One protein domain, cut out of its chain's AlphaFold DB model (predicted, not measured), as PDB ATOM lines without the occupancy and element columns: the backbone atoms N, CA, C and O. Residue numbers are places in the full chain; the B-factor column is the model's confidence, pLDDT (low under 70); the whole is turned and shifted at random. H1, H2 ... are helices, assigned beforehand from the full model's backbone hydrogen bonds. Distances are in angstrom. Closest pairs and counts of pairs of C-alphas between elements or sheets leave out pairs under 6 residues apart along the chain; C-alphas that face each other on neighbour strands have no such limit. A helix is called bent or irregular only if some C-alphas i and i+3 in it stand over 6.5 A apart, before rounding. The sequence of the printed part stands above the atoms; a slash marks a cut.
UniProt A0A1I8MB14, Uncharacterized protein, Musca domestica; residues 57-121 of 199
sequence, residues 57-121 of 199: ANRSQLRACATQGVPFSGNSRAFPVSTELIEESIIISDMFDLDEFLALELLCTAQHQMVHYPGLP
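Overview. This is residues 57 to 121 of the 199 residues of an uncharacterized protein of Musca domestica (UniProt A0A1I8MB14). Two helices, H1 and H2, lie side by side as a helical hairpin, and H3 crosses H2 with its first part and then runs out beyond it, so that residues 112 to 120 stick out as an arm. A long loop, residues 69 to 82, joins H1 to H2. The printed part has 65 residues with three named helices, H1, H2 and H3 in that order, and no named strand; the class is all helix. It is compact, with a radius of gyration of the C-alphas of 12.2 A, and spans 33 by 27 by 19 A.

Arrangement. H1, residues 57 to 68, and H2, residues 83 to 96, touch and form a helical hairpin. They run opposite ways at a shallow tilt of 14 degrees, and their closest C-alphas, those of Ala 66 and Thr 83, are 5.9 A apart. H3, residues 100 to 116, touches H2 with residues 100 to 107 alone, about perpendicular at 75 degrees; the closest C-alphas, of Ser 89 and Leu 104, are 5.0 A apart. H1 touches H3 with residues 58 to 62 alone, at a steep tilt of 61 degrees, the same way; the C-alphas of Arg 59 and Glu 100 are closest, at 6.0 A. The helix packing is only just mostly crossed, with 1 of 3 touching pairs at a shallow tilt. Every O i to N i+4 pair is within hydrogen-bond range in H2, against 6 of 8 in H1 and 11 of 13 in H3.

Along the chain. H1 begins at C-alpha 57 (137.860, 112.671, 217.414) and is 15.5 A long from first to last C-alpha. H2 measures 20.3 A and H3 24.8 A, ending at C-alpha 116 (119.652, 131.796, 239.189). H3 has a kink of 28 degrees near residue 110 and is irregular, with C-alphas 112 and 115 7.0 A apart.

Size, cuts and confidence. The two C-alphas farthest apart, of Ala 57 and Pro 118, are 35.4 A apart. The printed part has no cut; the link from H1 to H2 is long, that from H2 to H3 tight. The mean pLDDT of the printed part is 79.3, and residues 65 to 81 are under 70.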
ATOM      1  N   ALA A  57     138.353 113.967 216.957       84.94
ATOM      2  CA  ALA A  57     137.860 112.671 217.414       84.94
ATOM      3  C   ALA A  57     136.727 112.836 218.440       84.94
ATOM      4  O   ALA A  57     135.700 112.163 218.322       84.94
ATOM      5  N   ASN A  58     136.876 113.765 219.388       83.69
ATOM      6  CA  ASN A  58     135.868 114.067 220.405       83.69
ATOM      7  C   ASN A  58     134.633 114.707 219.769       83.69
ATOM      8  O   ASN A  58     133.512 114.290 220.048       83.69
ATOM      9  N   ARG A  59     134.826 115.615 218.810       84.62
ATOM     10  CA  ARG A  59     133.752 116.214 218.005       84.62
ATOM     11  C   ARG A  59     132.933 115.171 217.248       84.62
ATOM     12  O   ARG A  59     131.700 115.205 217.254       84.62
ATOM     13  N   SER A  60     133.610 114.214 216.616       83.88
ATOM     14  CA  SER A  60     132.969 113.109 215.895       83.88
ATOM     15  C   SER A  60     132.221 112.168 216.842       83.88
ATOM     16  O   SER A  60     131.090 111.772 216.552       83.88
ATOM     17  N   GLN A  61     132.816 111.843 217.995       83.75
ATOM     18  CA  GLN A  61     132.179 111.028 219.029       83.75
ATOM     19  C   GLN A  61     130.944 111.710 219.612       83.75
ATOM     20  O   GLN A  61     129.897 111.077 219.721       83.75
ATOM     21  N   LEU A  62     131.028 113.001 219.922       82.06
ATOM     22  CA  LEU A  62     129.914 113.772 220.454       82.06
ATOM     23  C   LEU A  62     128.732 113.794 219.474       82.06
ATOM     24  O   LEU A  62     127.593 113.550 219.869       82.06
ATOM     25  N   ARG A  63     128.992 113.990 218.175       81.38
ATOM     26  CA  ARG A  63     127.952 113.883 217.138       81.38
ATOM     27  C   ARG A  63     127.372 112.474 217.034       81.38
ATOM     28  O   ARG A  63     126.166 112.328 216.866       81.38
ATOM     29  N   ALA A  64     128.195 111.435 217.170       77.00
ATOM     30  CA  ALA A  64     127.720 110.051 217.190       77.00
ATOM     31  C   ALA A  64     126.853 109.746 218.428       77.00
ATOM     32  O   ALA A  64     125.924 108.937 218.347       77.00
ATOM     33  N   CYS A  65     127.092 110.433 219.549       69.50
ATOM     34  CA  CYS A  65     126.286 110.318 220.761       69.50
ATOM     35  C   CYS A  65     124.857 110.858 220.593       69.50
ATOM     36  O   CYS A  65     123.979 110.417 221.332       69.50
ATOM     37  N   ALA A  66     124.584 111.708 219.593       63.06
ATOM     38  CA  ALA A  66     123.213 112.071 219.212       63.06
ATOM     39  C   ALA A  66     122.379 110.836 218.821       63.06
ATOM     40  O   ALA A  66     121.169 110.797 219.032       63.06
ATOM     41  N   THR A  67     123.038 109.816 218.262       59.03
ATOM     42  CA  THR A  67     122.405 108.591 217.757       59.03
ATOM     43  C   THR A  67     122.569 107.408 218.718       59.03
ATOM     44  O   THR A  67     121.740 106.502 218.707       59.03
ATOM     45  N   GLN A  68     123.632 107.390 219.535       56.03
ATOM     46  CA  GLN A  68     124.022 106.231 220.362       56.03
ATOM     47  C   GLN A  68     124.022 106.486 221.886       56.03
ATOM     48  O   GLN A  68     124.082 105.525 222.652       56.03
ATOM     49  N   GLY A  69     123.893 107.742 222.338       54.69
ATOM     50  CA  GLY A  69     124.023 108.148 223.744       54.69
ATOM     51  C   GLY A  69     125.484 108.257 224.216       54.69
ATOM     52  O   GLY A  69     126.354 107.548 223.719       54.69
ATOM     53  N   VAL A  70     125.770 109.162 225.165       54.47
ATOM     54  CA  VAL A  70     127.136 109.396 225.687       54.47
ATOM     55  C   VAL A  70     127.466 108.389 226.800       54.47
ATOM     56  O   VAL A  70     126.706 108.303 227.772       54.47
ATOM     57  N   PRO A  71     128.590 107.652 226.734       50.78
ATOM     58  CA  PRO A  71     129.102 106.921 227.886       50.78
ATOM     59  C   PRO A  71     129.808 107.898 228.842       50.78
ATOM     60  O   PRO A  71     130.946 108.289 228.610       50.78
ATOM     61  N   PHE A  72     129.136 108.304 229.921       49.06
ATOM     62  CA  PHE A  72     129.772 109.055 231.010       49.06
ATOM     63  C   PHE A  72     130.536 108.092 231.931       49.06
ATOM     64  O   PHE A  72     130.041 107.005 232.252       49.06
ATOM     65  N   SER A  73     131.736 108.475 232.367       44.16
ATOM     66  CA  SER A  73     132.581 107.633 233.218       44.16
ATOM     67  C   SER A  73     131.898 107.396 234.573       44.16
ATOM     68  O   SER A  73     131.755 108.313 235.375       44.16
ATOM     69  N   GLY A  74     131.432 106.165 234.817       49.59
ATOM     70  CA  GLY A  74     130.940 105.719 236.129       49.59
ATOM     71  C   GLY A  74     129.449 105.375 236.255       49.59
ATOM     72  O   GLY A  74     129.076 104.815 237.280       49.59
ATOM     73  N   ASN A  75     128.595 105.615 235.247       43.50
ATOM     74  CA  ASN A  75     127.171 105.240 235.310       43.50
ATOM     75  C   ASN A  75     126.666 104.606 234.001       43.50
ATOM     76  O   ASN A  75     126.656 105.239 232.952       43.50
ATOM     77  N   SER A  76     126.150 103.372 234.074       39.41
ATOM     78  CA  SER A  76     125.607 102.581 232.947       39.41
ATOM     79  C   SER A  76     124.279 103.097 232.362       39.41
ATOM     80  O   SER A  76     123.501 102.320 231.809       39.41
ATOM     81  N   ARG A  77     123.966 104.388 232.508       42.09
ATOM     82  CA  ARG A  77     122.782 105.014 231.912       42.09
ATOM     83  C   ARG A  77     123.235 106.134 230.990       42.09
ATOM     84  O   ARG A  77     123.534 107.229 231.449       42.09
ATOM     85  N   ALA A  78     123.265 105.833 229.693       48.72
ATOM     86  CA  ALA A  78     123.401 106.842 228.656       48.72
ATOM     87  C   ALA A  78     122.223 107.818 228.780       48.72
ATOM     88  O   ALA A  78     121.068 107.435 228.579       48.72
ATOM     89  N   PHE A  79     122.500 109.060 229.170       51.84
ATOM     90  CA  PHE A  79     121.500 110.115 229.086       51.84
ATOM     91  C   PHE A  79     121.333 110.479 227.605       51.84
ATOM     92  O   PHE A  79     122.339 110.729 226.934       51.84
ATOM     93  N   PRO A  80     120.103 110.491 227.063       55.97
ATOM     94  CA  PRO A  80     119.878 111.008 225.725       55.97
ATOM     95  C   PRO A  80     120.194 112.503 225.744       55.97
ATOM     96  O   PRO A  80     119.483 113.296 226.361       55.97
ATOM     97  N   VAL A  81     121.297 112.874 225.103       67.00
ATOM     98  CA  VAL A  81     121.658 114.269 224.874       67.00
ATOM     99  C   VAL A  81     120.855 114.755 223.669       67.00
ATOM    100  O   VAL A  81     120.846 114.092 222.631       67.00
ATOM    101  N   SER A  82     120.144 115.877 223.804       80.06
ATOM    102  CA  SER A  82     119.395 116.445 222.680       80.06
ATOM    103  C   SER A  82     120.347 116.945 221.594       80.06
ATOM    104  O   SER A  82     121.448 117.417 221.879       80.06
ATOM    105  N   THR A  83     119.910 116.881 220.337       82.75
ATOM    106  CA  THR A  83     120.666 117.427 219.199       82.75
ATOM    107  C   THR A  83     120.977 118.912 219.386       82.75
ATOM    108  O   THR A  83     122.089 119.335 219.098       82.75
ATOM    109  N   GLU A  84     120.045 119.670 219.972       87.06
ATOM    110  CA  GLU A  84     120.236 121.083 220.331       87.06
ATOM    111  C   GLU A  84     121.421 121.290 221.289       87.06
ATOM    112  O   GLU A  84     122.212 122.209 221.099       87.06
ATOM    113  N   LEU A  85     121.587 120.425 222.301       87.50
ATOM    114  CA  LEU A  85     122.679 120.562 223.271       87.50
ATOM    115  C   LEU A  85     124.045 120.267 222.633       87.50
ATOM    116  O   LEU A  85     125.030 120.908 222.985       87.50
ATOM    117  N   ILE A  86     124.093 119.331 221.679       88.31
ATOM    118  CA  ILE A  86     125.309 118.998 220.918       88.31
ATOM    119  C   ILE A  86     125.698 120.142 219.978       88.31
ATOM    120  O   ILE A  86     126.876 120.464 219.836       88.31
ATOM    121  N   GLU A  87     124.723 120.761 219.316       90.25
ATOM    122  CA  GLU A  87     124.979 121.922 218.463       90.25
ATOM    123  C   GLU A  87     125.474 123.114 219.291       90.25
ATOM    124  O   GLU A  87     126.481 123.727 218.939       90.25
ATOM    125  N   GLU A  88     124.845 123.389 220.436       91.06
ATOM    126  CA  GLU A  88     125.303 124.426 221.364       91.06
ATOM    127  C   GLU A  88     126.708 124.146 221.912       91.06
ATOM    128  O   GLU A  88     127.521 125.066 221.989       91.06
ATOM    129  N   SER A  89     127.036 122.898 222.264       91.56
ATOM    130  CA  SER A  89     128.367 122.570 222.789       91.56
ATOM    131  C   SER A  89     129.449 122.744 221.733       91.56
ATOM    132  O   SER A  89     130.543 123.194 222.058       91.56
ATOM    133  N   ILE A  90     129.140 122.457 220.466       91.62
ATOM    134  CA  ILE A  90     130.034 122.744 219.343       91.62
ATOM    135  C   ILE A  90     130.259 124.256 219.196       91.62
ATOM    136  O   ILE A  90     131.398 124.673 219.009       91.62
ATOM    137  N   ILE A  91     129.212 125.077 219.323       92.62
ATOM    138  CA  ILE A  91     129.339 126.543 219.260       92.62
ATOM    139  C   ILE A  91     130.234 127.058 220.398       92.62
ATOM    140  O   ILE A  91     131.152 127.836 220.148       92.62
ATOM    141  N   ILE A  92     130.011 126.598 221.633       92.25
ATOM    142  CA  ILE A  92     130.818 126.984 222.804       92.25
ATOM    143  C   ILE A  92     132.272 126.516 222.662       92.25
ATOM    144  O   ILE A  92     133.201 127.277 222.939       92.25
ATOM    145  N   SER A  93     132.472 125.284 222.195       92.88
ATOM    146  CA  SER A  93     133.788 124.733 221.868       92.88
ATOM    147  C   SER A  93     134.504 125.604 220.834       92.88
ATOM    148  O   SER A  93     135.672 125.956 221.011       92.88
ATOM    149  N   ASP A  94     133.792 126.027 219.785       91.81
ATOM    150  CA  ASP A  94     134.355 126.866 218.738       91.81
ATOM    151  C   ASP A  94     134.684 128.286 219.211       91.81
ATOM    152  O   ASP A  94     135.745 128.788 218.841       91.81
ATOM    153  N   MET A  95     133.849 128.878 220.072       90.00
ATOM    154  CA  MET A  95     134.080 130.194 220.684       90.00
ATOM    155  C   MET A  95     135.335 130.238 221.561       90.00
ATOM    156  O   MET A  95     136.072 131.220 221.508       90.00
ATOM    157  N   PHE A  96     135.568 129.210 222.382       88.81
ATOM    158  CA  PHE A  96     136.622 129.235 223.408       88.81
ATOM    159  C   PHE A  96     137.838 128.356 223.107       88.81
ATOM    160  O   PHE A  96     138.727 128.259 223.953       88.81
ATOM    161  N   ASP A  97     137.877 127.713 221.938       90.06
ATOM    162  CA  ASP A  97     138.859 126.669 221.614       90.06
ATOM    163  C   ASP A  97     138.973 125.633 222.744       90.06
ATOM    164  O   ASP A  97     140.036 125.375 223.309       90.06
ATOM    165  N   LEU A  98     137.809 125.115 223.133       90.31
ATOM    166  CA  LEU A  98     137.634 124.220 224.268       90.31
ATOM    167  C   LEU A  98     137.217 122.831 223.789       90.31
ATOM    168  O   LEU A  98     136.399 122.719 222.879       90.31
ATOM    169  N   ASP A  99     137.722 121.787 224.441       91.00
ATOM    170  CA  ASP A  99     137.262 120.412 224.246       91.00
ATOM    171  C   ASP A  99     135.725 120.286 224.257       91.00
ATOM    172  O   ASP A  99     135.023 120.848 225.104       91.00
ATOM    173  N   GLU A 100     135.200 119.522 223.304       89.00
ATOM    174  CA  GLU A 100     133.767 119.387 223.074       89.00
ATOM    175  C   GLU A 100     133.003 118.754 224.251       89.00
ATOM    176  O   GLU A 100     131.844 119.111 224.480       89.00
ATOM    177  N   PHE A 101     133.621 117.846 225.017       87.56
ATOM    178  CA  PHE A 101     132.981 117.242 226.188       87.56
ATOM    179  C   PHE A 101     132.964 118.207 227.373       87.56
ATOM    180  O   PHE A 101     131.932 118.323 228.031       87.56
ATOM    181  N   LEU A 102     134.035 118.976 227.580       88.88
ATOM    182  CA  LEU A 102     134.041 120.039 228.591       88.88
ATOM    183  C   LEU A 102     133.019 121.136 228.270       88.88
ATOM    184  O   LEU A 102     132.341 121.640 229.167       88.88
ATOM    185  N   ALA A 103     132.862 121.490 226.992       91.50
ATOM    186  CA  ALA A 103     131.824 122.418 226.550       91.50
ATOM    187  C   ALA A 103     130.409 121.866 226.814       91.50
ATOM    188  O   ALA A 103     129.523 122.608 227.246       91.50
ATOM    189  N   LEU A 104     130.199 120.562 226.598       90.19
ATOM    190  CA  LEU A 104     128.939 119.886 226.910       90.19
ATOM    191  C   LEU A 104     128.647 119.890 228.417       90.19
ATOM    192  O   LEU A 104     127.540 120.237 228.828       90.19
ATOM    193  N   GLU A 105     129.622 119.527 229.247       89.31
ATOM    194  CA  GLU A 105     129.488 119.530 230.708       89.31
ATOM    195  C   GLU A 105     129.197 120.933 231.238       89.31
ATOM    196  O   GLU A 105     128.291 121.108 232.053       89.31
ATOM    197  N   LEU A 106     129.879 121.953 230.710       91.12
ATOM    198  CA  LEU A 106     129.611 123.349 231.042       91.12
ATOM    199  C   LEU A 106     128.163 123.745 230.717       91.12
ATOM    200  O   LEU A 106     127.521 124.420 231.523       91.12
ATOM    201  N   LEU A 107     127.623 123.318 229.571       91.81
ATOM    202  CA  LEU A 107     126.222 123.564 229.209       91.81
ATOM    203  C   LEU A 107     125.241 122.798 230.102       91.81
ATOM    204  O   LEU A 107     124.196 123.342 230.467       91.81
ATOM    205  N   CYS A 108     125.575 121.570 230.498       89.56
ATOM    206  CA  CYS A 108     124.808 120.824 231.492       89.56
ATOM    207  C   CYS A 108     124.776 121.581 232.825       89.56
ATOM    208  O   CYS A 108     123.704 121.780 233.397       89.56
ATOM    209  N   THR A 109     125.917 122.067 233.311       90.44
ATOM    210  CA  THR A 109     125.990 122.879 234.533       90.44
ATOM    211  C   THR A 109     125.227 124.194 234.373       90.44
ATOM    212  O   THR A 109     124.464 124.570 235.263       90.44
ATOM    213  N   ALA A 110     125.317 124.845 233.210       91.44
ATOM    214  CA  ALA A 110     124.536 126.037 232.891       91.44
ATOM    215  C   ALA A 110     123.032 125.779 232.981       91.44
ATOM    216  O   ALA A 110     122.328 126.567 233.605       91.44
ATOM    217  N   GLN A 111     122.550 124.654 232.445       90.25
ATOM    218  CA  GLN A 111     121.144 124.260 232.517       90.25
ATOM    219  C   GLN A 111     120.652 124.123 233.965       90.25
ATOM    220  O   GLN A 111     119.560 124.591 234.283       90.25
ATOM    221  N   HIS A 112     121.460 123.543 234.856       88.94
ATOM    222  CA  HIS A 112     121.130 123.472 236.283       88.94
ATOM    223  C   HIS A 112     121.126 124.859 236.945       88.94
ATOM    224  O   HIS A 112     120.283 125.140 237.795       88.94
ATOM    225  N   GLN A 113     122.040 125.743 236.536       89.69
ATOM    226  CA  GLN A 113     122.180 127.092 237.090       89.69
ATOM    227  C   GLN A 113     121.177 128.111 236.527       89.69
ATOM    228  O   GLN A 113     121.047 129.194 237.094       89.69
ATOM    229  N   MET A 114     120.419 127.785 235.471       90.94
ATOM    230  CA  MET A 114     119.447 128.700 234.845       90.94
ATOM    231  C   MET A 114     118.433 129.293 235.832       90.94
ATOM    232  O   MET A 114     117.978 130.418 235.638       90.94
ATOM    233  N   VAL A 115     118.109 128.583 236.918       90.44
ATOM    234  CA  VAL A 115     117.206 129.070 237.978       90.44
ATOM    235  C   VAL A 115     117.708 130.378 238.608       90.44
ATOM    236  O   VAL A 115     116.906 131.212 239.022       90.44
ATOM    237  N   HIS A 116     119.025 130.592 238.642       90.31
ATOM    238  CA  HIS A 116     119.652 131.796 239.189       90.31
ATOM    239  C   HIS A 116     119.780 132.944 238.173       90.31
ATOM    240  O   HIS A 116     120.125 134.059 238.560       90.31
ATOM    241  N   TYR A 117     119.469 132.695 236.897       90.06
ATOM    242  CA  TYR A 117     119.631 133.640 235.789       90.06
ATOM    243  C   TYR A 117     118.335 133.756 234.966       90.06
ATOM    244  O   TYR A 117     118.291 133.340 233.803       90.06
ATOM    245  N   PRO A 118     117.248 134.307 235.545       89.38
ATOM    246  CA  PRO A 118     115.967 134.391 234.858       89.38
ATOM    247  C   PRO A 118     116.071 135.267 233.603       89.38
ATOM    248  O   PRO A 118     116.557 136.395 233.654       89.38
ATOM    249  N   GLY A 119     115.578 134.749 232.477       88.25
ATOM    250  CA  GLY A 119     115.541 135.468 231.201       88.25
ATOM    251  C   GLY A 119     116.792 135.329 230.331       88.25
ATOM    252  O   GLY A 119     116.795 135.862 229.224       88.25
ATOM    253  N   LEU A 120     117.824 134.598 230.774       91.19
ATOM    254  CA  LEU A 120     118.990 134.287 229.945       91.19
ATOM    255  C   LEU A 120     118.878 132.890 229.304       91.19
ATOM    256  O   LEU A 120     118.508 131.931 229.985       91.19
ATOM    257  N   PRO A 121     119.211 132.742 228.007       91.88
ATOM    258  CA  PRO A 121     119.311 131.437 227.366       91.88
ATOM    259  C   PRO A 121     120.504 130.644 227.918       91.88
ATOM    260  O   PRO A 121     121.518 131.220 228.320       91.88
TER     261      PRO A 121